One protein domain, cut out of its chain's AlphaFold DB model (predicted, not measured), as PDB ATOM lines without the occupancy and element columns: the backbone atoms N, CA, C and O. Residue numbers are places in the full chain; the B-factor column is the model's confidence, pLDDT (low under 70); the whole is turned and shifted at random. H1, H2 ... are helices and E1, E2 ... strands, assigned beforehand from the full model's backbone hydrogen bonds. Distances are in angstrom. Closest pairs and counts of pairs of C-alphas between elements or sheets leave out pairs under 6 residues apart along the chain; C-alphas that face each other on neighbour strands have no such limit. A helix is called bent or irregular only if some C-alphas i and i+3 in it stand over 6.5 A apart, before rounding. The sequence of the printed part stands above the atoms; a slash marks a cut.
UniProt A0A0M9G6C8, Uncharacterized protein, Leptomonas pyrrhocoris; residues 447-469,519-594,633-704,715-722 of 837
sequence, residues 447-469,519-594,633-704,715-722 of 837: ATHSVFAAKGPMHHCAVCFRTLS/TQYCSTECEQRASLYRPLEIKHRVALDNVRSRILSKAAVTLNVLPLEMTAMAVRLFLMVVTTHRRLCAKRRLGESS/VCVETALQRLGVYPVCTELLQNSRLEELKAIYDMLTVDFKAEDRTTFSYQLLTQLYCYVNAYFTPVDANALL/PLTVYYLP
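AT A GLANCE: This is residues 447 to 469, 519 to 594, 633 to 704 and 715 to 722 of the 837 residues of an uncharacterized protein of Leptomonas pyrrhocoris (UniProt A0A0M9G6C8). One long helix, H4, runs as a spine through a mostly helical body: H5 and H8 cross it, H3 makes a helical hairpin with its first part, H6 packs on H3 and H8, and residues 589 to 594 of H4 stick out free. A small two-stranded ribbon, E1 and E2, lies near residues 562 to 573 of H4, and the long unnamed stretch 447 to 469 is tied to it by a short pairing of residues 447 to 448 with residues 719 to 720 of E2. The printed part has 179 residues with nine named helices and two named strands, in the order H1 to H8, E1, H9, E2, and the sheet E1 - E2 is antiparallel. The whole is compact, with a radius of gyration of the C-alphas of 16.9 A, and spans 58 by 43 by 30 A.

IN THESE COORDINATES: The sheet is made of E1, residues 696 to 699, 9.5 A long, and E2, residues 717 to 721, 12.9 A long; E2 ends at C-alpha 721 at (-23.535, -33.397, -22.252). H4, residues 562 to 594, is 47.9 A long, from C-alpha 562 at (-11.184, -30.414, -17.158) to C-alpha 594 at (-41.067, -21.894, -53.641). H3 is residues 541 to 558, 25.3 A; H8 is residues 681 to 694, 20.0 A; H6 is residues 654 to 667, 19.7 A. The shorter helices are H1, residues 524 to 531, beginning at C-alpha 524 at (-24.944, -44.444, -41.366); H2, residues 534 to 539; H5, residues 635 to 642; H7, residues 673 to 678; and H9, residues 700 to 703. H9 is irregular, but only just: C-alphas 700 and 703 are 6.54 A apart.

HOW THE PARTS SIT: E1 and E2 are antiparallel neighbours at 156 degrees, with N 698 and O 718 at 2.8 A and N 720 and O 696 at 3.0 A, both within hydrogen-bond range. H4 and E2 are near each other, with 8 pairs of C-alphas within 10 A. The closest C-alphas of H8 and E2 are those of Tyr 694 and Leu 721, 5.8 A apart. H4 is the hub, touching four helices. With residues 566 to 574 alone it touches H8, closest at the C-alphas of Ala 570 and Tyr 688, 4.9 A, at a steep tilt of 61 degrees, opposite ways. It touches H5 with residues 577 to 584 alone, closest at the C-alphas of His 581 and Ala 638, 5.2 A, at 72 degrees, only just about perpendicular. H3 and H4 are a helical hairpin, a shallow tilt of 21 degrees, opposite ways, closest at the C-alphas of Ile 551 and Leu 564, 5.9 A. H2 and H4 only just touch, with 3 pairs of C-alphas within 8 A, the closest being those of Leu 536 and Leu 575, 7.1 A. H6 touches H3, closest at the C-alphas of Ala 543 and Leu 667, 5.2 A, and touches H8, closest at those of Tyr 664 and Tyr 681, 6.2 A. H1, H7 and H9 touch no helix. Every O i to N i+4 pair is within hydrogen-bond range in H1, H2, H4, H5, H6, H7 and H8, and 13 of 14 are in H3; H9 is too short for such a pair.

THE WHOLE: The C-alphas farthest apart are those of Ser 593 and Leu 704, 58.9 A. Residues 470 to 518, 595 to 632 and 705 to 714 are not printed, with gaps between C-alphas of 14.1, 17.8 and 10.5 A. Of the links that are printed whole, H5 to H6 is long. The mean pLDDT of the printed part is 81.5; it is under 70 at residues 447 to 458, 465 to 466, 532, 696 to 704 and 715 to 722.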
ATOM      1  N   ALA A 447     -21.349 -36.395 -27.255       53.31
ATOM      2  CA  ALA A 447     -20.215 -36.975 -26.564       53.31
ATOM      3  C   ALA A 447     -18.954 -36.651 -27.377       53.31
ATOM      4  O   ALA A 447     -18.981 -36.595 -28.611       53.31
ATOM      5  N   THR A 448     -17.856 -36.369 -26.684       59.75
ATOM      6  CA  THR A 448     -16.554 -36.078 -27.296       59.75
ATOM      7  C   THR A 448     -15.476 -36.874 -26.581       59.75
ATOM      8  O   THR A 448     -15.489 -36.952 -25.352       59.75
ATOM      9  N   HIS A 449     -14.509 -37.417 -27.325       59.00
ATOM     10  CA  HIS A 449     -13.290 -37.935 -26.710       59.00
ATOM     11  C   HIS A 449     -12.592 -36.805 -25.954       59.00
ATOM     12  O   HIS A 449     -12.600 -35.657 -26.409       59.00
ATOM     13  N   SER A 450     -11.949 -37.143 -24.833       60.16
ATOM     14  CA  SER A 450     -10.973 -36.244 -24.227       60.16
ATOM     15  C   SER A 450      -9.993 -35.779 -25.307       60.16
ATOM     16  O   SER A 450      -9.425 -36.599 -26.032       60.16
ATOM     17  N   VAL A 451      -9.760 -34.467 -25.401       60.69
ATOM     18  CA  VAL A 451      -8.737 -33.891 -26.297       60.69
ATOM     19  C   VAL A 451      -7.342 -34.440 -25.961       60.69
ATOM     20  O   VAL A 451      -6.443 -34.413 -26.806       60.69
ATOM     21  N   PHE A 452      -7.201 -34.958 -24.736       55.53
ATOM     22  CA  PHE A 452      -5.994 -35.482 -24.117       55.53
ATOM     23  C   PHE A 452      -5.920 -37.005 -24.099       55.53
ATOM     24  O   PHE A 452      -4.894 -37.535 -23.673       55.53
ATOM     25  N   ALA A 453      -6.953 -37.716 -24.568       57.72
ATOM     26  CA  ALA A 453      -6.801 -39.135 -24.842       57.72
ATOM     27  C   ALA A 453      -5.642 -39.265 -25.839       57.72
ATOM     28  O   ALA A 453      -5.725 -38.760 -26.964       57.72
ATOM     29  N   ALA A 454      -4.531 -39.870 -25.396       47.69
ATOM     30  CA  ALA A 454      -3.402 -40.190 -26.261       47.69
ATOM     31  C   ALA A 454      -3.967 -40.824 -27.532       47.69
ATOM     32  O   ALA A 454      -4.928 -41.576 -27.392       47.69
ATOM     33  N   LYS A 455      -3.430 -40.489 -28.724       58.59
ATOM     34  CA  LYS A 455      -3.843 -41.030 -30.038       58.59
ATOM     35  C   LYS A 455      -3.918 -42.562 -29.967       58.59
ATOM     36  O   LYS A 455      -2.974 -43.263 -30.314       58.59
ATOM     37  N   GLY A 456      -5.021 -43.063 -29.435       53.59
ATOM     38  CA  GLY A 456      -5.299 -44.465 -29.263       53.59
ATOM     39  C   GLY A 456      -5.642 -45.017 -30.631       53.59
ATOM     40  O   GLY A 456      -6.021 -44.252 -31.527       53.59
ATOM     41  N   PRO A 457      -5.484 -46.329 -30.827       52.25
ATOM     42  CA  PRO A 457      -5.733 -46.937 -32.120       52.25
ATOM     43  C   PRO A 457      -7.150 -46.583 -32.597       52.25
ATOM     44  O   PRO A 457      -8.107 -46.629 -31.818       52.25
ATOM     45  N   MET A 458      -7.242 -46.178 -33.869       59.66
ATOM     46  CA  MET A 458      -8.365 -45.508 -34.550       59.66
ATOM     47  C   MET A 458      -9.666 -46.328 -34.661       59.66
ATOM     48  O   MET A 458     -10.488 -46.104 -35.542       59.66
ATOM     49  N   HIS A 459      -9.885 -47.288 -33.775       75.00
ATOM     50  CA  HIS A 459     -10.984 -48.238 -33.854       75.00
ATOM     51  C   HIS A 459     -12.225 -47.775 -33.092       75.00
ATOM     52  O   HIS A 459     -12.948 -48.622 -32.598       75.00
ATOM     53  N   HIS A 460     -12.495 -46.475 -32.947       76.19
ATOM     54  CA  HIS A 460     -13.733 -45.998 -32.318       76.19
ATOM     55  C   HIS A 460     -14.443 -45.012 -33.235       76.19
ATOM     56  O   HIS A 460     -13.818 -44.139 -33.833       76.19
ATOM     57  N   CYS A 461     -15.765 -45.131 -33.335       78.81
ATOM     58  CA  CYS A 461     -16.553 -44.166 -34.085       78.81
ATOM     59  C   CYS A 461     -16.535 -42.790 -33.405       78.81
ATOM     60  O   CYS A 461     -16.903 -42.667 -32.240       78.81
ATOM     61  N   ALA A 462     -16.219 -41.739 -34.168       72.25
ATOM     62  CA  ALA A 462     -16.102 -40.358 -33.683       72.25
ATOM     63  C   ALA A 462     -17.412 -39.708 -33.173       72.25
ATOM     64  O   ALA A 462     -17.389 -38.573 -32.686       72.25
ATOM     65  N   VAL A 463     -18.551 -40.397 -33.320       70.62
ATOM     66  CA  VAL A 463     -19.882 -39.922 -32.906       70.62
ATOM     67  C   VAL A 463     -20.455 -40.755 -31.768       70.62
ATOM     68  O   VAL A 463     -20.886 -40.198 -30.766       70.62
ATOM     69  N   CYS A 464     -20.483 -42.082 -31.925       70.88
ATOM     70  CA  CYS A 464     -21.099 -42.995 -30.957       70.88
ATOM     71  C   CYS A 464     -20.093 -43.610 -29.970       70.88
ATOM     72  O   CYS A 464     -20.510 -44.319 -29.062       70.88
ATOM     73  N   PHE A 465     -18.784 -43.413 -30.175       67.25
ATOM     74  CA  PHE A 465     -17.691 -44.010 -29.389       67.25
ATOM     75  C   PHE A 465     -17.622 -45.542 -29.418       67.25
ATOM     76  O   PHE A 465     -16.792 -46.136 -28.736       67.25
ATOM     77  N   ARG A 466     -18.452 -46.205 -30.233       69.38
ATOM     78  CA  ARG A 466     -18.455 -47.664 -30.370       69.38
ATOM     79  C   ARG A 466     -17.143 -48.132 -30.985       69.38
ATOM     80  O   ARG A 466     -16.726 -47.602 -32.019       69.38
ATOM     81  N   THR A 467     -16.534 -49.138 -30.365       74.50
ATOM     82  CA  THR A 467     -15.362 -49.813 -30.914       74.50
ATOM     83  C   THR A 467     -15.749 -50.524 -32.211       74.50
ATOM     84  O   THR A 467     -16.728 -51.268 -32.260       74.50
ATOM     85  N   LEU A 468     -15.002 -50.270 -33.276       77.88
ATOM     86  CA  LEU A 468     -15.175 -50.854 -34.593       77.88
ATOM     87  C   LEU A 468     -14.400 -52.167 -34.619       77.88
ATOM     88  O   LEU A 468     -13.169 -52.179 -34.608       77.88
ATOM     89  N   SER A 469     -15.119 -53.284 -34.605       72.69
ATOM     90  CA  SER A 469     -14.511 -54.604 -34.756       72.69
ATOM     91  C   SER A 469     -13.915 -54.707 -36.161       72.69
ATOM     92  O   SER A 469     -14.662 -54.775 -37.138       72.69
ATOM     93  N   THR A 519     -11.602 -41.557 -40.870       78.12
ATOM     94  CA  THR A 519     -12.553 -41.554 -39.745       78.12
ATOM     95  C   THR A 519     -13.680 -42.543 -40.039       78.12
ATOM     96  O   THR A 519     -14.566 -42.261 -40.845       78.12
ATOM     97  N   GLN A 520     -13.651 -43.708 -39.395       82.31
ATOM     98  CA  GLN A 520     -14.667 -44.740 -39.570       82.31
ATOM     99  C   GLN A 520     -15.892 -44.462 -38.679       82.31
ATOM    100  O   GLN A 520     -15.770 -44.086 -37.508       82.31
ATOM    101  N   TYR A 521     -17.095 -44.662 -39.224       83.44
ATOM    102  CA  TYR A 521     -18.359 -44.526 -38.494       83.44
ATOM    103  C   TYR A 521     -18.958 -45.894 -38.173       83.44
ATOM    104  O   TYR A 521     -18.883 -46.816 -38.976       83.44
ATOM    105  N   CYS A 522     -19.569 -46.024 -36.989       81.62
ATOM    106  CA  CYS A 522     -20.201 -47.274 -36.556       81.62
ATOM    107  C   CYS A 522     -21.526 -47.557 -37.281       81.62
ATOM    108  O   CYS A 522     -21.999 -48.690 -37.256       81.62
ATOM    109  N   SER A 523     -22.134 -46.531 -37.882       83.06
ATOM    110  CA  SER A 523     -23.395 -46.620 -38.614       83.06
ATOM    111  C   SER A 523     -23.580 -45.425 -39.551       83.06
ATOM    112  O   SER A 523     -22.923 -44.389 -39.390       83.06
ATOM    113  N   THR A 524     -24.523 -45.542 -40.487       76.25
ATOM    114  CA  THR A 524     -24.944 -44.444 -41.366       76.25
ATOM    115  C   THR A 524     -25.551 -43.283 -40.584       76.25
ATOM    116  O   THR A 524     -25.368 -42.136 -40.979       76.25
ATOM    117  N   GLU A 525     -26.220 -43.517 -39.445       73.88
ATOM    118  CA  GLU A 525     -26.704 -42.407 -38.610       73.88
ATOM    119  C   GLU A 525     -25.546 -41.628 -37.990       73.88
ATOM    120  O   GLU A 525     -25.619 -40.408 -37.872       73.88
ATOM    121  N   CYS A 526     -24.470 -42.308 -37.588       75.88
ATOM    122  CA  CYS A 526     -23.289 -41.639 -37.051       75.88
ATOM    123  C   CYS A 526     -22.587 -40.811 -38.118       75.88
ATOM    124  O   CYS A 526     -22.206 -39.675 -37.855       75.88
ATOM    125  N   GLU A 527     -22.484 -41.335 -39.332       81.50
ATOM    126  CA  GLU A 527     -21.981 -40.575 -40.471       81.50
ATOM    127  C   GLU A 527     -22.872 -39.361 -40.786       81.50
ATOM    128  O   GLU A 527     -22.374 -38.240 -40.903       81.50
ATOM    129  N   GLN A 528     -24.198 -39.536 -40.820       75.75
ATOM    130  CA  GLN A 528     -25.156 -38.442 -41.016       75.75
ATOM    131  C   GLN A 528     -25.065 -37.393 -39.901       75.75
ATOM    132  O   GLN A 528     -25.066 -36.195 -40.184       75.75
ATOM    133  N   ARG A 529     -24.927 -37.807 -38.637       72.94
ATOM    134  CA  ARG A 529     -24.738 -36.896 -37.498       72.94
ATOM    135  C   ARG A 529     -23.416 -36.143 -37.602       72.94
ATOM    136  O   ARG A 529     -23.408 -34.930 -37.413       72.94
ATOM    137  N   ALA A 530     -22.327 -36.820 -37.967       77.19
ATOM    138  CA  ALA A 530     -21.043 -36.169 -38.214       77.19
ATOM    139  C   ALA A 530     -21.128 -35.170 -39.369       77.19
ATOM    140  O   ALA A 530     -20.603 -34.064 -39.266       77.19
ATOM    141  N   SER A 531     -21.868 -35.497 -40.432       75.56
ATOM    142  CA  SER A 531     -22.082 -34.606 -41.578       75.56
ATOM    143  C   SER A 531     -22.762 -33.279 -41.209       75.56
ATOM    144  O   SER A 531     -22.699 -32.318 -41.980       75.56
ATOM    145  N   LEU A 532     -23.402 -33.188 -40.031       68.75
ATOM    146  CA  LEU A 532     -23.999 -31.942 -39.549       68.75
ATOM    147  C   LEU A 532     -22.945 -30.863 -39.293       68.75
ATOM    148  O   LEU A 532     -23.182 -29.707 -39.644       68.75
ATOM    149  N   TYR A 533     -21.795 -31.241 -38.732       74.62
ATOM    150  CA  TYR A 533     -20.765 -30.302 -38.282       74.62
ATOM    151  C   TYR A 533     -19.396 -30.502 -38.947       74.62
ATOM    152  O   TYR A 533     -18.656 -29.530 -39.083       74.62
ATOM    153  N   ARG A 534     -19.091 -31.699 -39.464       80.31
ATOM    154  CA  ARG A 534     -17.819 -32.024 -40.129       80.31
ATOM    155  C   ARG A 534     -17.460 -31.073 -41.281       80.31
ATOM    156  O   ARG A 534     -16.305 -30.667 -41.341       80.31
ATOM    157  N   PRO A 535     -18.388 -30.628 -42.156       83.12
ATOM    158  CA  PRO A 535     -18.044 -29.643 -43.184       83.12
ATOM    159  C   PRO A 535     -17.550 -28.316 -42.600       83.12
ATOM    160  O   PRO A 535     -16.689 -27.669 -43.190       83.12
ATOM    161  N   LEU A 536     -18.079 -27.907 -41.438       81.75
ATOM    162  CA  LEU A 536     -17.618 -26.701 -40.754       81.75
ATOM    163  C   LEU A 536     -16.292 -26.930 -40.024       81.75
ATOM    164  O   LEU A 536     -15.454 -26.037 -40.055       81.75
ATOM    165  N   GLU A 537     -16.076 -28.106 -39.430       83.06
ATOM    166  CA  GLU A 537     -14.772 -28.472 -38.859       83.06
ATOM    167  C   GLU A 537     -13.679 -28.479 -39.932       83.06
ATOM    168  O   GLU A 537     -12.623 -27.898 -39.720       83.06
ATOM    169  N   ILE A 538     -13.958 -29.036 -41.117       84.94
ATOM    170  CA  ILE A 538     -13.033 -29.018 -42.260       84.94
ATOM    171  C   ILE A 538     -12.797 -27.581 -42.734       84.94
ATOM    172  O   ILE A 538     -11.651 -27.171 -42.919       84.94
ATOM    173  N   LYS A 539     -13.865 -26.788 -42.897       87.12
ATOM    174  CA  LYS A 539     -13.752 -25.385 -43.323       87.12
ATOM    175  C   LYS A 539     -12.906 -24.555 -42.353       87.12
ATOM    176  O   LYS A 539     -12.140 -23.710 -42.798       87.12
ATOM    177  N   HIS A 540     -13.049 -24.791 -41.051       85.88
ATOM    178  CA  HIS A 540     -12.347 -24.060 -39.994       85.88
ATOM    179  C   HIS A 540     -11.203 -24.870 -39.380       85.88
ATOM    180  O   HIS A 540     -10.823 -24.629 -38.235       85.88
ATOM    181  N   ARG A 541     -10.630 -25.820 -40.127       87.62
ATOM    182  CA  ARG A 541      -9.637 -26.760 -39.600       87.62
ATOM    183  C   ARG A 541      -8.410 -26.064 -39.034       87.62
ATOM    184  O   ARG A 541      -8.037 -26.320 -37.899       87.62
ATOM    185  N   VAL A 542      -7.845 -25.116 -39.783       90.00
ATOM    186  CA  VAL A 542      -6.675 -24.338 -39.342       90.00
ATOM    187  C   VAL A 542      -6.980 -23.581 -38.045       90.00
ATOM    188  O   VAL A 542      -6.180 -23.586 -37.110       90.00
ATOM    189  N   ALA A 543      -8.161 -22.967 -37.951       88.88
ATOM    190  CA  ALA A 543      -8.602 -22.278 -36.744       88.88
ATOM    191  C   ALA A 543      -8.783 -23.248 -35.561       88.88
ATOM    192  O   ALA A 543      -8.341 -22.951 -34.451       88.88
ATOM    193  N   LEU A 544      -9.371 -24.424 -35.793       86.12
ATOM    194  CA  LEU A 544      -9.544 -25.466 -34.780       86.12
ATOM    195  C   LEU A 544      -8.216 -26.061 -34.310       86.12
ATOM    196  O   LEU A 544      -8.054 -26.275 -33.111       86.12
ATOM    197  N   ASP A 545      -7.253 -26.267 -35.205       88.12
ATOM    198  CA  ASP A 545      -5.909 -26.731 -34.860       88.12
ATOM    199  C   ASP A 545      -5.163 -25.690 -34.019       88.12
ATOM    200  O   ASP A 545      -4.523 -26.039 -33.024       88.12
ATOM    201  N   ASN A 546      -5.321 -24.401 -34.333       90.56
ATOM    202  CA  ASN A 546      -4.785 -23.306 -33.523       90.56
ATOM    203  C   ASN A 546      -5.434 -23.253 -32.131       90.56
ATOM    204  O   ASN A 546      -4.733 -23.137 -31.120       90.56
ATOM    205  N   VAL A 547      -6.763 -23.393 -32.057       87.69
ATOM    206  CA  VAL A 547      -7.500 -23.489 -30.789       87.69
ATOM    207  C   VAL A 547      -7.015 -24.699 -29.989       87.69
ATOM    208  O   VAL A 547      -6.682 -24.559 -28.814       87.69
ATOM    209  N   ARG A 548      -6.894 -25.873 -30.618       86.75
ATOM    210  CA  ARG A 548      -6.416 -27.106 -29.981       86.75
ATOM    211  C   ARG A 548      -4.988 -26.955 -29.470       86.75
ATOM    212  O   ARG A 548      -4.725 -27.299 -28.324       86.75
ATOM    213  N   SER A 549      -4.087 -26.398 -30.273       90.31
ATOM    214  CA  SER A 549      -2.702 -26.119 -29.885       90.31
ATOM    215  C   SER A 549      -2.635 -25.194 -28.664       90.31
ATOM    216  O   SER A 549      -1.910 -25.476 -27.710       90.31
ATOM    217  N   ARG A 550      -3.465 -24.141 -28.627       90.06
ATOM    218  CA  ARG A 550      -3.555 -23.228 -27.477       90.06
ATOM    219  C   ARG A 550      -4.119 -23.896 -26.221       90.06
ATOM    220  O   ARG A 550      -3.630 -23.645 -25.123       90.06
ATOM    221  N   ILE A 551      -5.136 -24.742 -26.375       84.00
ATOM    222  CA  ILE A 551      -5.713 -25.528 -25.278       84.00
ATOM    223  C   ILE A 551      -4.647 -26.481 -24.710       84.00
ATOM    224  O   ILE A 551      -4.426 -26.517 -23.500       84.00
ATOM    225  N   LEU A 552      -3.932 -27.209 -25.572       85.12
ATOM    226  CA  LEU A 552      -2.889 -28.159 -25.172       85.12
ATOM    227  C   LEU A 552      -1.682 -27.471 -24.513       85.12
ATOM    228  O   LEU A 552      -1.169 -27.975 -23.514       85.12
ATOM    229  N   SER A 553      -1.245 -26.313 -25.021       88.56
ATOM    230  CA  SER A 553      -0.111 -25.579 -24.442       88.56
ATOM    231  C   SER A 553      -0.408 -25.066 -23.034       88.56
ATOM    232  O   SER A 553       0.467 -25.098 -22.171       88.56
ATOM    233  N   LYS A 554      -1.658 -24.679 -22.752       83.94
ATOM    234  CA  LYS A 554      -2.097 -24.340 -21.393       83.94
ATOM    235  C   LYS A 554      -2.241 -25.552 -20.483       83.94
ATOM    236  O   LYS A 554      -1.919 -25.437 -19.303       83.94
ATOM    237  N   ALA A 555      -2.672 -26.699 -21.007       80.44
ATOM    238  CA  ALA A 555      -2.769 -27.939 -20.232       80.44
ATOM    239  C   ALA A 555      -1.443 -28.321 -19.580       80.44
ATOM    240  O   ALA A 555      -1.406 -28.700 -18.411       80.44
ATOM    241  N   ALA A 556      -0.353 -28.161 -20.337       78.62
ATOM    242  CA  ALA A 556       0.999 -28.423 -19.861       78.62
ATOM    243  C   ALA A 556       1.387 -27.542 -18.659       78.62
ATOM    244  O   ALA A 556       2.222 -27.943 -17.855       78.62
ATOM    245  N   VAL A 557       0.769 -26.363 -18.520       83.25
ATOM    246  CA  VAL A 557       1.043 -25.407 -17.440       83.25
ATOM    247  C   VAL A 557       0.109 -25.608 -16.246       83.25
ATOM    248  O   VAL A 557       0.554 -25.540 -15.104       83.25
ATOM    249  N   THR A 558      -1.189 -25.826 -16.477       75.56
ATOM    250  CA  THR A 558      -2.193 -25.814 -15.399       75.56
ATOM    251  C   THR A 558      -2.371 -27.156 -14.696       75.56
ATOM    252  O   THR A 558      -2.970 -27.176 -13.622       75.56
ATOM    253  N   LEU A 559      -1.926 -28.268 -15.300       73.88
ATOM    254  CA  LEU A 559      -2.211 -29.654 -14.877       73.88
ATOM    255  C   LEU A 559      -3.715 -29.993 -14.763       73.88
ATOM    256  O   LEU A 559      -4.070 -31.120 -14.425       73.88
ATOM    257  N   ASN A 560      -4.614 -29.048 -15.061       77.00
ATOM    258  CA  ASN A 560      -6.055 -29.212 -14.941       77.00
ATOM    259  C   ASN A 560      -6.676 -29.383 -16.328       77.00
ATOM    260  O   ASN A 560      -6.855 -28.424 -17.081       77.00
ATOM    261  N   VAL A 561      -6.995 -30.634 -16.640       78.94
ATOM    262  CA  VAL A 561      -7.495 -31.100 -17.940       78.94
ATOM    263  C   VAL A 561      -8.956 -30.688 -18.172       78.94
ATOM    264  O   VAL A 561      -9.366 -30.400 -19.295       78.94
ATOM    265  N   LEU A 562      -9.734 -30.571 -17.095       80.38
ATOM    266  CA  LEU A 562     -11.184 -30.414 -17.158       80.38
ATOM    267  C   LEU A 562     -11.646 -29.097 -17.822       80.38
ATOM    268  O   LEU A 562     -12.460 -29.160 -18.745       80.38
ATOM    269  N   PRO A 563     -11.148 -27.898 -17.439       82.50
ATOM    270  CA  PRO A 563     -11.544 -26.652 -18.096       82.50
ATOM    271  C   PRO A 563     -11.269 -26.656 -19.600       82.50
ATOM    272  O   PRO A 563     -11.992 -26.017 -20.355       82.50
ATOM    273  N   LEU A 564     -10.232 -27.376 -20.022       82.50
ATOM    274  CA  LEU A 564      -9.781 -27.457 -21.405       82.50
ATOM    275  C   LEU A 564     -10.682 -28.370 -22.241       82.50
ATOM    276  O   LEU A 564     -11.011 -28.035 -23.378       82.50
ATOM    277  N   GLU A 565     -11.153 -29.474 -21.667       83.69
ATOM    278  CA  GLU A 565     -12.160 -30.336 -22.294       83.69
ATOM    279  C   GLU A 565     -13.519 -29.652 -22.384       83.69
ATOM    280  O   GLU A 565     -14.183 -29.738 -23.416       83.69
ATOM    281  N   MET A 566     -13.909 -28.908 -21.347       85.88
ATOM    282  CA  MET A 566     -15.115 -28.086 -21.392       85.88
ATOM    283  C   MET A 566     -15.031 -27.020 -22.485       85.88
ATOM    284  O   MET A 566     -15.993 -26.822 -23.222       85.88
ATOM    285  N   THR A 567     -13.877 -26.362 -22.631       87.88
ATOM    286  CA  THR A 567     -13.631 -25.411 -23.720       87.88
ATOM    287  C   THR A 567     -13.780 -26.084 -25.082       87.88
ATOM    288  O   THR A 567     -14.458 -25.552 -25.957       87.88
ATOM    289  N   ALA A 568     -13.196 -27.268 -25.267       86.38
ATOM    290  CA  ALA A 568     -13.308 -28.006 -26.520       86.38
ATOM    291  C   ALA A 568     -14.760 -28.418 -26.832       86.38
ATOM    292  O   ALA A 568     -15.219 -28.261 -27.964       86.38
ATOM    293  N   MET A 569     -15.509 -28.876 -25.823       86.38
ATOM    294  CA  MET A 569     -16.941 -29.168 -25.939       86.38
ATOM    295  C   MET A 569     -17.754 -27.917 -26.285       86.38
ATOM    296  O   MET A 569     -18.601 -27.973 -27.175       86.38
ATOM    297  N   ALA A 570     -17.470 -26.777 -25.650       90.75
ATOM    298  CA  ALA A 570     -18.140 -25.509 -25.929       90.75
ATOM    299  C   ALA A 570     -17.880 -25.022 -27.362       90.75
ATOM    300  O   ALA A 570     -18.811 -24.588 -28.037       90.75
ATOM    301  N   VAL A 571     -16.646 -25.160 -27.862       89.62
ATOM    302  CA  VAL A 571     -16.289 -24.840 -29.255       89.62
ATOM    303  C   VAL A 571     -17.054 -25.730 -30.236       89.62
ATOM    304  O   VAL A 571     -17.624 -25.231 -31.206       89.62
ATOM    305  N   ARG A 572     -17.135 -27.040 -29.979       87.31
ATOM    306  CA  ARG A 572     -17.893 -27.958 -30.843       87.31
ATOM    307  C   ARG A 572     -19.390 -27.653 -30.819       87.31
ATOM    308  O   ARG A 572     -20.017 -27.602 -31.877       87.31
ATOM    309  N   LEU A 573     -19.949 -27.379 -29.641       89.12
ATOM    310  CA  LEU A 573     -21.346 -26.978 -29.481       89.12
ATOM    311  C   LEU A 573     -21.640 -25.659 -30.207       89.12
ATOM    312  O   LEU A 573     -22.654 -25.548 -30.891       89.12
ATOM    313  N   PHE A 574     -20.722 -24.695 -30.146       93.31
ATOM    314  CA  PHE A 574     -20.808 -23.446 -30.902       93.31
ATOM    315  C   PHE A 574     -20.863 -23.703 -32.413       93.31
ATOM    316  O   PHE A 574     -21.756 -23.194 -33.090       93.31
ATOM    317  N   LEU A 575     -19.996 -24.568 -32.953       90.69
ATOM    318  CA  LEU A 575     -20.048 -24.950 -34.370       90.69
ATOM    319  C   LEU A 575     -21.352 -25.679 -34.741       90.69
ATOM    320  O   LEU A 575     -21.900 -25.461 -35.826       90.69
ATOM    321  N   MET A 576     -21.902 -26.500 -33.842       88.06
ATOM    322  CA  MET A 576     -23.216 -27.127 -34.029       88.06
ATOM    323  C   MET A 576     -24.355 -26.095 -34.074       88.06
ATOM    324  O   MET A 576     -25.262 -26.214 -34.901       88.06
ATOM    325  N   VAL A 577     -24.303 -25.049 -33.248       91.75
ATOM    326  CA  VAL A 577     -25.276 -23.945 -33.290       91.75
ATOM    327  C   VAL A 577     -25.163 -23.182 -34.613       91.75
ATOM    328  O   VAL A 577     -26.176 -22.984 -35.287       91.75
ATOM    329  N   VAL A 578     -23.943 -22.838 -35.041       93.25
ATOM    330  CA  VAL A 578     -23.678 -22.130 -36.310       93.25
ATOM    331  C   VAL A 578     -24.204 -22.919 -37.513       93.25
ATOM    332  O   VAL A 578     -24.899 -22.377 -38.375       93.25
ATOM    333  N   THR A 579     -23.897 -24.217 -37.583       90.81
ATOM    334  CA  THR A 579     -24.345 -25.101 -38.675       90.81
ATOM    335  C   THR A 579     -25.866 -25.229 -38.715       90.81
ATOM    336  O   THR A 579     -26.469 -25.105 -39.784       90.81
ATOM    337  N   THR A 580     -26.495 -25.426 -37.556       88.56
ATOM    338  CA  THR A 580     -27.951 -25.558 -37.431       88.56
ATOM    339  C   THR A 580     -28.653 -24.267 -37.842       88.56
ATOM    340  O   THR A 580     -29.581 -24.304 -38.650       88.56
ATOM    341  N   HIS A 581     -28.171 -23.115 -37.370       94.44
ATOM    342  CA  HIS A 581     -28.710 -21.806 -37.737       94.44
ATOM    343  C   HIS A 581     -28.621 -21.541 -39.245       94.44
ATOM    344  O   HIS A 581     -29.629 -21.205 -39.872       94.44
ATOM    345  N   ARG A 582     -27.459 -21.792 -39.864       93.69
ATOM    346  CA  ARG A 582     -27.274 -21.625 -41.317       93.69
ATOM    347  C   ARG A 582     -28.208 -22.523 -42.130       93.69
ATOM    348  O   ARG A 582     -28.760 -22.075 -43.135       93.69
ATOM    349  N   ARG A 583     -28.441 -23.763 -41.687       89.75
ATOM    350  CA  ARG A 583     -29.401 -24.686 -42.323       89.75
ATOM    351  C   ARG A 583     -30.842 -24.198 -42.199       89.75
ATOM    352  O   ARG A 583     -31.584 -24.263 -43.176       89.75
ATOM    353  N   LEU A 584     -31.234 -23.680 -41.034       91.25
ATOM    354  CA  LEU A 584     -32.563 -23.095 -40.835       91.25
ATOM    355  C   LEU A 584     -32.769 -21.862 -41.728       91.25
ATOM    356  O   LEU A 584     -33.813 -21.748 -42.370       91.25
ATOM    357  N   CYS A 585     -31.756 -20.997 -41.847       93.75
ATOM    358  CA  CYS A 585     -31.768 -19.866 -42.777       93.75
ATOM    359  C   CYS A 585     -31.924 -20.320 -44.236       93.75
ATOM    360  O   CYS A 585     -32.769 -19.796 -44.960       93.75
ATOM    361  N   ALA A 586     -31.146 -21.316 -44.673       92.12
ATOM    362  CA  ALA A 586     -31.223 -21.847 -46.035       92.12
ATOM    363  C   ALA A 586     -32.597 -22.472 -46.335       92.12
ATOM    364  O   ALA A 586     -33.180 -22.207 -47.385       92.12
ATOM    365  N   LYS A 587     -33.151 -23.244 -45.390       92.06
ATOM    366  CA  LYS A 587     -34.490 -23.834 -45.511       92.06
ATOM    367  C   LYS A 587     -35.575 -22.762 -45.646       92.06
ATOM    368  O   LYS A 587     -36.478 -22.924 -46.462       92.06
ATOM    369  N   ARG A 588     -35.476 -21.668 -44.881       92.62
ATOM    370  CA  ARG A 588     -36.403 -20.530 -44.985       92.62
ATOM    371  C   ARG A 588     -36.341 -19.888 -46.376       92.62
ATOM    372  O   ARG A 588     -37.383 -19.751 -47.007       92.62
ATOM    373  N   ARG A 589     -35.137 -19.620 -46.897       91.88
ATOM    374  CA  ARG A 589     -34.947 -19.061 -48.251       91.88
ATOM    375  C   ARG A 589     -35.537 -19.952 -49.346       91.88
ATOM    376  O   ARG A 589     -36.183 -19.449 -50.254       91.88
ATOM    377  N   LEU A 590     -35.360 -21.273 -49.249       92.50
ATOM    378  CA  LEU A 590     -35.958 -22.217 -50.204       92.50
ATOM    379  C   LEU A 590     -37.492 -22.209 -50.146       92.50
ATOM    380  O   LEU A 590     -38.143 -22.236 -51.189       92.50
ATOM    381  N   GLY A 591     -38.070 -22.131 -48.943       91.38
ATOM    382  CA  GLY A 591     -39.519 -22.014 -48.765       91.38
ATOM    383  C   GLY A 591     -40.087 -20.725 -49.366       91.38
ATOM    384  O   GLY A 591     -41.140 -20.751 -49.999       91.38
ATOM    385  N   GLU A 592     -39.369 -19.612 -49.229       90.44
ATOM    386  CA  GLU A 592     -39.749 -18.326 -49.826       90.44
ATOM    387  C   GLU A 592     -39.647 -18.337 -51.353       90.44
ATOM    388  O   GLU A 592     -40.565 -17.871 -52.028       90.44
ATOM    389  N   SER A 593     -38.583 -18.921 -51.912       90.56
ATOM    390  CA  SER A 593     -38.451 -19.094 -53.364       90.56
ATOM    391  C   SER A 593     -39.567 -19.967 -53.939       90.56
ATOM    392  O   SER A 593     -40.107 -19.652 -54.997       90.56
ATOM    393  N   SER A 594     -39.960 -21.029 -53.225       91.69
ATOM    394  CA  SER A 594     -41.067 -21.894 -53.641       91.69
ATOM    395  C   SER A 594     -42.407 -21.154 -53.669       91.69
ATOM    396  O   SER A 594     -43.195 -21.398 -54.577       91.69
ATOM    397  N   VAL A 633     -33.836 -15.594 -39.105       94.69
ATOM    398  CA  VAL A 633     -33.925 -16.721 -38.161       94.69
ATOM    399  C   VAL A 633     -33.120 -16.353 -36.916       94.69
ATOM    400  O   VAL A 633     -31.917 -16.122 -37.011       94.69
ATOM    401  N   CYS A 634     -33.765 -16.327 -35.755       95.38
ATOM    402  CA  CYS A 634     -33.114 -16.087 -34.469       95.38
ATOM    403  C   CYS A 634     -32.222 -17.281 -34.070       95.38
ATOM    404  O   CYS A 634     -32.605 -18.440 -34.277       95.38
ATOM    405  N   VAL A 635     -31.045 -17.017 -33.488       94.94
ATOM    406  CA  VAL A 635     -30.084 -18.050 -33.037       94.94
ATOM    407  C   VAL A 635     -30.687 -18.938 -31.948       94.94
ATOM    408  O   VAL A 635     -30.435 -20.141 -31.905       94.94
ATOM    409  N   GLU A 636     -31.584 -18.374 -31.150       92.88
ATOM    410  CA  GLU A 636     -32.408 -19.034 -30.144       92.88
ATOM    411  C   GLU A 636     -33.161 -20.231 -30.733       92.88
ATOM    412  O   GLU A 636     -33.228 -21.285 -30.106       92.88
ATOM    413  N   THR A 637     -33.630 -20.133 -31.982       90.19
ATOM    414  CA  THR A 637     -34.309 -21.246 -32.669       90.19
ATOM    415  C   THR A 637     -33.363 -22.433 -32.870       90.19
ATOM    416  O   THR A 637     -33.767 -23.588 -32.746       90.19
ATOM    417  N   ALA A 638     -32.088 -22.171 -33.181       89.62
ATOM    418  CA  ALA A 638     -31.081 -23.218 -33.328       89.62
ATOM    419  C   ALA A 638     -30.715 -23.833 -31.967       89.62
ATOM    420  O   ALA A 638     -30.624 -25.055 -31.861       89.62
ATOM    421  N   LEU A 639     -30.582 -23.010 -30.923       89.38
ATOM    422  CA  LEU A 639     -30.331 -23.466 -29.551       89.38
ATOM    423  C   LEU A 639     -31.466 -24.351 -29.019       89.38
ATOM    424  O   LEU A 639     -31.203 -25.421 -28.476       89.38
ATOM    425  N   GLN A 640     -32.725 -23.958 -29.238       84.06
ATOM    426  CA  GLN A 640     -33.906 -24.748 -28.877       84.06
ATOM    427  C   GLN A 640     -33.945 -26.087 -29.621       84.06
ATOM    428  O   GLN A 640     -34.223 -27.121 -29.020       84.06
ATOM    429  N   ARG A 641     -33.612 -26.099 -30.920       82.19
ATOM    430  CA  ARG A 641     -33.547 -27.334 -31.725       82.19
ATOM    431  C   ARG A 641     -32.460 -28.295 -31.256       82.19
ATOM    432  O   ARG A 641     -32.636 -29.501 -31.398       82.19
ATOM    433  N   LEU A 642     -31.365 -27.769 -30.713       80.94
ATOM    434  CA  LEU A 642     -30.296 -28.559 -30.103       80.94
ATOM    435  C   LEU A 642     -30.578 -28.912 -28.634       80.94
ATOM    436  O   LEU A 642     -29.830 -29.694 -28.057       80.94
ATOM    437  N   GLY A 643     -31.633 -28.354 -28.031       79.06
ATOM    438  CA  GLY A 643     -31.964 -28.554 -26.621       79.06
ATOM    439  C   GLY A 643     -30.941 -27.949 -25.654       79.06
ATOM    440  O   GLY A 643     -30.732 -28.487 -24.577       79.06
ATOM    441  N   VAL A 644     -30.298 -26.846 -26.059       80.88
ATOM    442  CA  VAL A 644     -29.283 -26.094 -25.288       80.88
ATOM    443  C   VAL A 644     -29.886 -24.809 -24.685       80.88
ATOM    444  O   VAL A 644     -29.183 -23.949 -24.164       80.88
ATOM    445  N   TYR A 645     -31.204 -24.635 -24.798       76.50
ATOM    446  CA  TYR A 645     -31.926 -23.445 -24.354       76.50
ATOM    447  C   TYR A 645     -32.776 -23.751 -23.107       76.50
ATOM    448  O   TYR A 645     -33.448 -24.783 -23.107       76.50
ATOM    449  N   PRO A 646     -32.823 -22.857 -22.096       75.88
ATOM    450  CA  PRO A 646     -32.150 -21.556 -22.023       75.88
ATOM    451  C   PRO A 646     -30.641 -21.677 -21.768       75.88
ATOM    452  O   PRO A 646     -30.177 -22.606 -21.110       75.88
ATOM    453  N   VAL A 647     -29.869 -20.723 -22.293       77.94
ATOM    454  CA  VAL A 647     -28.411 -20.704 -22.105       77.94
ATOM    455  C   VAL A 647     -28.063 -20.065 -20.759       77.94
ATOM    456  O   VAL A 647     -28.683 -19.083 -20.354       77.94
ATOM    457  N   CYS A 648     -27.076 -20.616 -20.050       77.50
ATOM    458  CA  CYS A 648     -26.670 -20.124 -18.734       77.50
ATOM    459  C   CYS A 648     -26.099 -18.696 -18.804       77.50
ATOM    460  O   CYS A 648     -25.206 -18.416 -19.604       77.50
ATOM    461  N   THR A 649     -26.563 -17.819 -17.909       75.56
ATOM    462  CA  THR A 649     -26.128 -16.414 -17.782       75.56
ATOM    463  C   THR A 649     -25.134 -16.181 -16.638       75.56
ATOM    464  O   THR A 649     -24.848 -15.037 -16.288       75.56
ATOM    465  N   GLU A 650     -24.593 -17.249 -16.044       76.38
ATOM    466  CA  GLU A 650     -23.637 -17.135 -14.940       76.38
ATOM    467  C   GLU A 650     -22.370 -16.368 -15.349       76.38
ATOM    468  O   GLU A 650     -21.791 -16.596 -16.415       76.38
ATOM    469  N   LEU A 651     -21.925 -15.472 -14.465       78.81
ATOM    470  CA  LEU A 651     -20.723 -14.668 -14.666       78.81
ATOM    471  C   LEU A 651     -19.467 -15.532 -14.499       78.81
ATOM    472  O   LEU A 651     -19.195 -16.073 -13.427       78.81
ATOM    473  N   LEU A 652     -18.666 -15.626 -15.560       83.50
ATOM    474  CA  LEU A 652     -17.347 -16.255 -15.516       83.50
ATOM    475  C   LEU A 652     -16.302 -15.313 -14.914       83.50
ATOM    476  O   LEU A 652     -16.374 -14.096 -15.050       83.50
ATOM    477  N   GLN A 653     -15.274 -15.896 -14.295       83.81
ATOM    478  CA  GLN A 653     -14.099 -15.145 -13.850       83.81
ATOM    479  C   GLN A 653     -13.415 -14.451 -15.042       83.81
ATOM    480  O   GLN A 653     -13.201 -15.085 -16.077       83.81
ATOM    481  N   ASN A 654     -12.996 -13.192 -14.866       88.19
ATOM    482  CA  ASN A 654     -12.377 -12.373 -15.922       88.19
ATOM    483  C   ASN A 654     -11.207 -13.074 -16.633       88.19
ATOM    484  O   ASN A 654     -11.074 -12.978 -17.847       88.19
ATOM    485  N   SER A 655     -10.388 -13.837 -15.903       88.88
ATOM    486  CA  SER A 655      -9.265 -14.584 -16.486       88.88
ATOM    487  C   SER A 655      -9.705 -15.648 -17.498       88.88
ATOM    488  O   SER A 655      -9.052 -15.831 -18.523       88.88
ATOM    489  N   ARG A 656     -10.824 -16.334 -17.235       88.06
ATOM    490  CA  ARG A 656     -11.413 -17.317 -18.158       88.06
ATOM    491  C   ARG A 656     -12.115 -16.639 -19.327       88.06
ATOM    492  O   ARG A 656     -12.110 -17.173 -20.429       88.06
ATOM    493  N   LEU A 657     -12.692 -15.467 -19.079       92.38
ATOM    494  CA  LEU A 657     -13.358 -14.646 -20.082       92.38
ATOM    495  C   LEU A 657     -12.348 -14.193 -21.156       92.38
ATOM    496  O   LEU A 657     -12.554 -14.436 -22.338       92.38
ATOM    497  N   GLU A 658     -11.184 -13.673 -20.762       94.44
ATOM    498  CA  GLU A 658     -10.123 -13.309 -21.721       94.44
ATOM    499  C   GLU A 658      -9.598 -14.511 -22.524       94.44
ATOM    500  O   GLU A 658      -9.282 -14.410 -23.711       94.44
ATOM    501  N   GLU A 659      -9.534 -15.688 -21.901       92.38
ATOM    502  CA  GLU A 659      -9.142 -16.914 -22.591       92.38
ATOM    503  C   GLU A 659     -10.178 -17.365 -23.626       92.38
ATOM    504  O   GLU A 659      -9.809 -17.651 -24.769       92.38
ATOM    505  N   LEU A 660     -11.460 -17.397 -23.253       93.62
ATOM    506  CA  LEU A 660     -12.551 -17.721 -24.172       93.62
ATOM    507  C   LEU A 660     -12.636 -16.710 -25.313       93.62
ATOM    508  O   LEU A 660     -12.916 -17.103 -26.444       93.62
ATOM    509  N   LYS A 661     -12.352 -15.432 -25.046       96.25
ATOM    510  CA  LYS A 661     -12.312 -14.384 -26.068       96.25
ATOM    511  C   LYS A 661     -11.207 -14.642 -27.082       96.25
ATOM    512  O   LYS A 661     -11.466 -14.644 -28.279       96.25
ATOM    513  N   ALA A 662     -10.009 -14.993 -26.619       95.50
ATOM    514  CA  ALA A 662      -8.926 -15.362 -27.522       95.50
ATOM    515  C   ALA A 662      -9.248 -16.621 -28.351       95.50
ATOM    516  O   ALA A 662      -8.871 -16.707 -29.518       95.50
ATOM    517  N   ILE A 663      -9.948 -17.601 -27.769       93.56
ATOM    518  CA  ILE A 663     -10.427 -18.788 -28.497       93.56
ATOM    519  C   ILE A 663     -11.471 -18.408 -29.546       93.56
ATOM    520  O   ILE A 663     -11.391 -18.882 -30.677       93.56
ATOM    521  N   TYR A 664     -12.412 -17.534 -29.195       96.38
ATOM    522  CA  TYR A 664     -13.418 -17.008 -30.107       96.38
ATOM    523  C   TYR A 664     -12.787 -16.267 -31.289       96.38
ATOM    524  O   TYR A 664     -13.147 -16.535 -32.435       96.38
ATOM    525  N   ASP A 665     -11.816 -15.389 -31.036       96.31
ATOM    526  CA  ASP A 665     -11.142 -14.613 -32.081       96.31
ATOM    527  C   ASP A 665     -10.390 -15.526 -33.063       96.31
ATOM    528  O   ASP A 665     -10.450 -15.318 -34.274       96.31
ATOM    529  N   MET A 666      -9.742 -16.585 -32.559       95.19
ATOM    530  CA  MET A 666      -9.106 -17.600 -33.408       95.19
ATOM    531  C   MET A 666     -10.135 -18.404 -34.210       95.19
ATOM    532  O   MET A 666      -9.950 -18.601 -35.407       95.19
ATOM    533  N   LEU A 667     -11.220 -18.858 -33.570       92.62
ATOM    534  CA  LEU A 667     -12.261 -19.673 -34.207       92.62
ATOM    535  C   LEU A 667     -13.012 -18.902 -35.299       92.62
ATOM    536  O   LEU A 667     -13.401 -19.469 -36.318       92.62
ATOM    537  N   THR A 668     -13.219 -17.604 -35.078       94.25
ATOM    538  CA  THR A 668     -14.016 -16.736 -35.948       94.25
ATOM    539  C   THR A 668     -13.169 -15.887 -36.892       94.25
ATOM    540  O   THR A 668     -13.697 -14.958 -37.508       94.25
ATOM    541  N   VAL A 669     -11.877 -16.199 -37.063       95.50
ATOM    542  CA  VAL A 669     -10.969 -15.451 -37.951       95.50
ATOM    543  C   VAL A 669     -11.534 -15.318 -39.373       95.50
ATOM    544  O   VAL A 669     -11.534 -14.218 -39.916       95.50
ATOM    545  N   ASP A 670     -12.164 -16.377 -39.891       92.75
ATOM    546  CA  ASP A 670     -12.760 -16.420 -41.237       92.75
ATOM    547  C   ASP A 670     -14.254 -16.045 -41.280       92.75
ATOM    548  O   ASP A 670     -14.920 -16.199 -42.310       92.75
ATOM    549  N   PHE A 671     -14.840 -15.628 -40.154       93.62
ATOM    550  CA  PHE A 671     -16.254 -15.256 -40.099       93.62
ATOM    551  C   PHE A 671     -16.438 -13.847 -40.660       93.62
ATOM    552  O   PHE A 671     -15.673 -12.933 -40.347       93.62
ATOM    553  N   LYS A 672     -17.503 -13.649 -41.444       95.38
ATOM    554  CA  LYS A 672     -17.908 -12.309 -41.880       95.38
ATOM    555  C   LYS A 672     -18.336 -11.474 -40.671       95.38
ATOM    556  O   LYS A 672     -18.766 -12.024 -39.660       95.38
ATOM    557  N   ALA A 673     -18.296 -10.148 -40.793       95.50
ATOM    558  CA  ALA A 673     -18.759  -9.250 -39.731       95.50
ATOM    559  C   ALA A 673     -20.205  -9.568 -39.290       95.50
ATOM    560  O   ALA A 673     -20.472  -9.653 -38.097       95.50
ATOM    561  N   GLU A 674     -21.095  -9.860 -40.243       94.50
ATOM    562  CA  GLU A 674     -22.487 -10.281 -40.000       94.50
ATOM    563  C   GLU A 674     -22.602 -11.624 -39.254       94.50
ATOM    564  O   GLU A 674     -23.482 -11.825 -38.416       94.50
ATOM    565  N   ASP A 675     -21.696 -12.566 -39.537       94.12
ATOM    566  CA  ASP A 675     -21.649 -13.832 -38.805       94.12
ATOM    567  C   ASP A 675     -21.169 -13.587 -37.366       94.12
ATOM    568  O   ASP A 675     -21.687 -14.206 -36.447       94.12
ATOM    569  N   ARG A 676     -20.211 -12.676 -37.144       95.62
ATOM    570  CA  ARG A 676     -19.706 -12.344 -35.797       95.62
ATOM    571  C   ARG A 676     -20.719 -11.576 -34.945       95.62
ATOM    572  O   ARG A 676     -20.678 -11.696 -33.723       95.62
ATOM    573  N   THR A 677     -21.613 -10.794 -35.554       94.94
ATOM    574  CA  THR A 677     -22.722 -10.160 -34.821       94.94
ATOM    575  C   THR A 677     -23.779 -11.187 -34.428       94.94
ATOM    576  O   THR A 677     -24.276 -11.150 -33.306       94.94
ATOM    577  N   THR A 678     -24.074 -12.140 -35.316       95.25
ATOM    578  CA  THR A 678     -25.037 -13.225 -35.066       95.25
ATOM    579  C   THR A 678     -24.502 -14.236 -34.046       95.25
ATOM    580  O   THR A 678     -25.187 -14.606 -33.095       95.25
ATOM    581  N   PHE A 679     -23.260 -14.683 -34.221       96.50
ATOM    582  CA  PHE A 679     -22.594 -15.681 -33.390       96.50
ATOM    583  C   PHE A 679     -21.569 -15.004 -32.496       96.50
ATOM    584  O   PHE A 679     -20.373 -15.175 -32.684       96.50
ATOM    585  N   SER A 680     -22.049 -14.203 -31.550       96.62
ATOM    586  CA  SER A 680     -21.196 -13.350 -30.727       96.62
ATOM    587  C   SER A 680     -20.294 -14.131 -29.764       96.62
ATOM    588  O   SER A 680     -20.545 -15.281 -29.394       96.62
ATOM    589  N   TYR A 681     -19.264 -13.452 -29.261       96.25
ATOM    590  CA  TYR A 681     -18.440 -13.943 -28.156       96.25
ATOM    591  C   TYR A 681     -19.273 -14.288 -26.901       96.25
ATOM    592  O   TYR A 681     -18.978 -15.251 -26.184       96.25
ATOM    593  N   GLN A 682     -20.351 -13.536 -26.650       95.69
ATOM    594  CA  GLN A 682     -21.265 -13.801 -25.538       95.69
ATOM    595  C   GLN A 682     -21.946 -15.162 -25.696       95.69
ATOM    596  O   GLN A 682     -22.024 -15.903 -24.721       95.69
ATOM    597  N   LEU A 683     -22.345 -15.540 -26.915       95.19
ATOM    598  CA  LEU A 683     -22.918 -16.859 -27.180       95.19
ATOM    599  C   LEU A 683     -21.929 -17.980 -26.837       95.19
ATOM    600  O   LEU A 683     -22.303 -18.918 -26.141       95.19
ATOM    601  N   LEU A 684     -20.659 -17.885 -27.260       95.50
ATOM    602  CA  LEU A 684     -19.647 -18.892 -26.899       95.50
ATOM    603  C   LEU A 684     -19.455 -18.980 -25.376       95.50
ATOM    604  O   LEU A 684     -19.335 -20.072 -24.826       95.50
ATOM    605  N   THR A 685     -19.464 -17.834 -24.698       94.94
ATOM    606  CA  THR A 685     -19.338 -17.739 -23.239       94.94
ATOM    607  C   THR A 685     -20.518 -18.414 -22.533       94.94
ATOM    608  O   THR A 685     -20.318 -19.222 -21.629       94.94
ATOM    609  N   GLN A 686     -21.744 -18.157 -22.988       93.06
ATOM    610  CA  GLN A 686     -22.954 -18.787 -22.462       93.06
ATOM    611  C   GLN A 686     -22.969 -20.298 -22.735       93.06
ATOM    612  O   GLN A 686     -23.310 -21.079 -21.848       93.06
ATOM    613  N   LEU A 687     -22.538 -20.734 -23.924       93.00
ATOM    614  CA  LEU A 687     -22.382 -22.154 -24.249       93.00
ATOM    615  C   LEU A 687     -21.316 -22.823 -23.376       93.00
ATOM    616  O   LEU A 687     -21.504 -23.961 -22.959       93.00
ATOM    617  N   TYR A 688     -20.227 -22.128 -23.047       93.25
ATOM    618  CA  TYR A 688     -19.249 -22.624 -22.082       93.25
ATOM    619  C   TYR A 688     -19.852 -22.765 -20.682       93.25
ATOM    620  O   TYR A 688     -19.615 -23.780 -20.031       93.25
ATOM    621  N   CYS A 689     -20.657 -21.802 -20.223       87.56
ATOM    622  CA  CYS A 689     -21.388 -21.917 -18.958       87.56
ATOM    623  C   CYS A 689     -22.390 -23.077 -18.983       87.56
ATOM    624  O   CYS A 689     -22.464 -23.831 -18.017       87.56
ATOM    625  N   TYR A 690     -23.102 -23.269 -20.098       86.69
ATOM    626  CA  TYR A 690     -23.989 -24.414 -20.299       86.69
ATOM    627  C   TYR A 690     -23.206 -25.723 -20.186       86.69
ATOM    628  O   TYR A 690     -23.559 -26.597 -19.399       86.69
ATOM    629  N   VAL A 691     -22.088 -25.843 -20.906       87.50
ATOM    630  CA  VAL A 691     -21.209 -27.004 -20.782       87.50
ATOM    631  C   VAL A 691     -20.761 -27.148 -19.328       87.50
ATOM    632  O   VAL A 691     -21.000 -28.189 -18.752       87.50
ATOM    633  N   ASN A 692     -20.246 -26.118 -18.660       84.19
ATOM    634  CA  ASN A 692     -19.851 -26.194 -17.244       84.19
ATOM    635  C   ASN A 692     -20.957 -26.703 -16.305       84.19
ATOM    636  O   ASN A 692     -20.660 -27.443 -15.370       84.19
ATOM    637  N   ALA A 693     -22.210 -26.318 -16.550       74.19
ATOM    638  CA  ALA A 693     -23.350 -26.706 -15.726       74.19
ATOM    639  C   ALA A 693     -23.802 -28.159 -15.966       74.19
ATOM    640  O   ALA A 693     -24.238 -28.837 -15.032       74.19
ATOM    641  N   TYR A 694     -23.711 -28.647 -17.208       73.94
ATOM    642  CA  TYR A 694     -24.270 -29.947 -17.609       73.94
ATOM    643  C   TYR A 694     -23.224 -31.022 -17.918       73.94
ATOM    644  O   TYR A 694     -23.563 -32.201 -18.018       73.94
ATOM    645  N   PHE A 695     -21.957 -30.636 -18.038       76.50
ATOM    646  CA  PHE A 695     -20.830 -31.519 -18.297       76.50
ATOM    647  C   PHE A 695     -20.696 -32.531 -17.165       76.50
ATOM    648  O   PHE A 695     -20.335 -32.200 -16.035       76.50
ATOM    649  N   THR A 696     -21.003 -33.784 -17.488       67.12
ATOM    650  CA  THR A 696     -20.945 -34.905 -16.556       67.12
ATOM    651  C   THR A 696     -19.768 -35.793 -16.957       67.12
ATOM    652  O   THR A 696     -19.839 -36.450 -18.001       67.12
ATOM    653  N   PRO A 697     -18.668 -35.816 -16.183       66.25
ATOM    654  CA  PRO A 697     -17.610 -36.789 -16.397       66.25
ATOM    655  C   PRO A 697     -18.121 -38.181 -16.009       66.25
ATOM    656  O   PRO A 697     -18.620 -38.389 -14.902       66.25
ATOM    657  N   VAL A 698     -17.995 -39.133 -16.928       64.50
ATOM    658  CA  VAL A 698     -18.259 -40.554 -16.698       64.50
ATOM    659  C   VAL A 698     -16.910 -41.249 -16.597       64.50
ATOM    660  O   VAL A 698     -16.198 -41.362 -17.593       64.50
ATOM    661  N   ASP A 699     -16.544 -41.688 -15.396       64.25
ATOM    662  CA  ASP A 699     -15.341 -42.492 -15.181       64.25
ATOM    663  C   ASP A 699     -15.657 -43.962 -15.480       64.25
ATOM    664  O   ASP A 699     -16.306 -44.647 -14.686       64.25
ATOM    665  N   ALA A 700     -15.225 -44.446 -16.647       60.25
ATOM    666  CA  ALA A 700     -15.448 -45.833 -17.042       60.25
ATOM    667  C   ALA A 700     -14.532 -46.824 -16.295       60.25
ATOM    668  O   ALA A 700     -14.798 -48.027 -16.309       60.25
ATOM    669  N   ASN A 701     -13.477 -46.345 -15.621       58.00
ATOM    670  CA  ASN A 701     -12.489 -47.202 -14.963       58.00
ATOM    671  C   ASN A 701     -12.824 -47.526 -13.507       58.00
ATOM    672  O   ASN A 701     -12.240 -48.461 -12.962       58.00
ATOM    673  N   ALA A 702     -13.803 -46.846 -12.901       54.47
ATOM    674  CA  ALA A 702     -14.306 -47.170 -11.560       54.47
ATOM    675  C   ALA A 702     -14.834 -48.620 -11.425       54.47
ATOM    676  O   ALA A 702     -15.094 -49.089 -10.320       54.47
ATOM    677  N   LEU A 703     -14.993 -49.327 -12.549       50.44
ATOM    678  CA  LEU A 703     -15.505 -50.691 -12.660       50.44
ATOM    679  C   LEU A 703     -14.441 -51.796 -12.603       50.44
ATOM    680  O   LEU A 703     -14.807 -52.969 -12.521       50.44
ATOM    681  N   LEU A 704     -13.148 -51.470 -12.694       51.72
ATOM    682  CA  LEU A 704     -12.113 -52.503 -12.676       51.72
ATOM    683  C   LEU A 704     -11.864 -52.963 -11.231       51.72
ATOM    684  O   LEU A 704     -11.509 -52.135 -10.389       51.72
ATOM    685  N   PRO A 715      -7.394 -43.903 -17.180       54.34
ATOM    686  CA  PRO A 715      -8.773 -43.500 -16.904       54.34
ATOM    687  C   PRO A 715      -9.463 -43.097 -18.204       54.34
ATOM    688  O   PRO A 715      -9.096 -42.097 -18.822       54.34
ATOM    689  N   LEU A 716     -10.427 -43.906 -18.651       57.62
ATOM    690  CA  LEU A 716     -11.264 -43.552 -19.785       57.62
ATOM    691  C   LEU A 716     -12.417 -42.698 -19.256       57.62
ATOM    692  O   LEU A 716     -13.466 -43.213 -18.872       57.62
ATOM    693  N   THR A 717     -12.207 -41.386 -19.227       56.84
ATOM    694  CA  THR A 717     -13.278 -40.445 -18.908       56.84
ATOM    695  C   THR A 717     -14.048 -40.114 -20.181       56.84
ATOM    696  O   THR A 717     -13.491 -39.559 -21.132       56.84
ATOM    697  N   VAL A 718     -15.333 -40.463 -20.216       57.19
ATOM    698  CA  VAL A 718     -16.251 -40.041 -21.279       57.19
ATOM    699  C   VAL A 718     -17.030 -38.840 -20.775       57.19
ATOM    700  O   VAL A 718     -17.590 -38.868 -19.682       57.19
ATOM    701  N   TYR A 719     -17.078 -37.776 -21.567       63.16
ATOM    702  CA  TYR A 719     -17.817 -36.578 -21.195       63.16
ATOM    703  C   TYR A 719     -19.195 -36.595 -21.820       63.16
ATOM    704  O   TYR A 719     -19.342 -36.699 -23.040       63.16
ATOM    705  N   TYR A 720     -20.195 -36.509 -20.953       63.09
ATOM    706  CA  TYR A 720     -21.593 -36.533 -21.325       63.09
ATOM    707  C   TYR A 720     -22.174 -35.131 -21.163       63.09
ATOM    708  O   TYR A 720     -22.136 -34.552 -20.073       63.09
ATOM    709  N   LEU A 721     -22.689 -34.581 -22.264       62.81
ATOM    710  CA  LEU A 721     -23.535 -33.397 -22.252       62.81
ATOM    711  C   LEU A 721     -24.965 -33.852 -22.561       62.81
ATOM    712  O   LEU A 721     -25.299 -34.061 -23.731       62.81
ATOM    713  N   PRO A 722     -25.801 -34.065 -21.539       53.97
ATOM    714  CA  PRO A 722     -27.176 -34.429 -21.794       53.97
ATOM    715  C   PRO A 722     -27.940 -33.280 -22.453       53.97
ATOM    716  O   PRO A 722     -27.758 -32.111 -22.103       53.97
TER     717      PRO A 722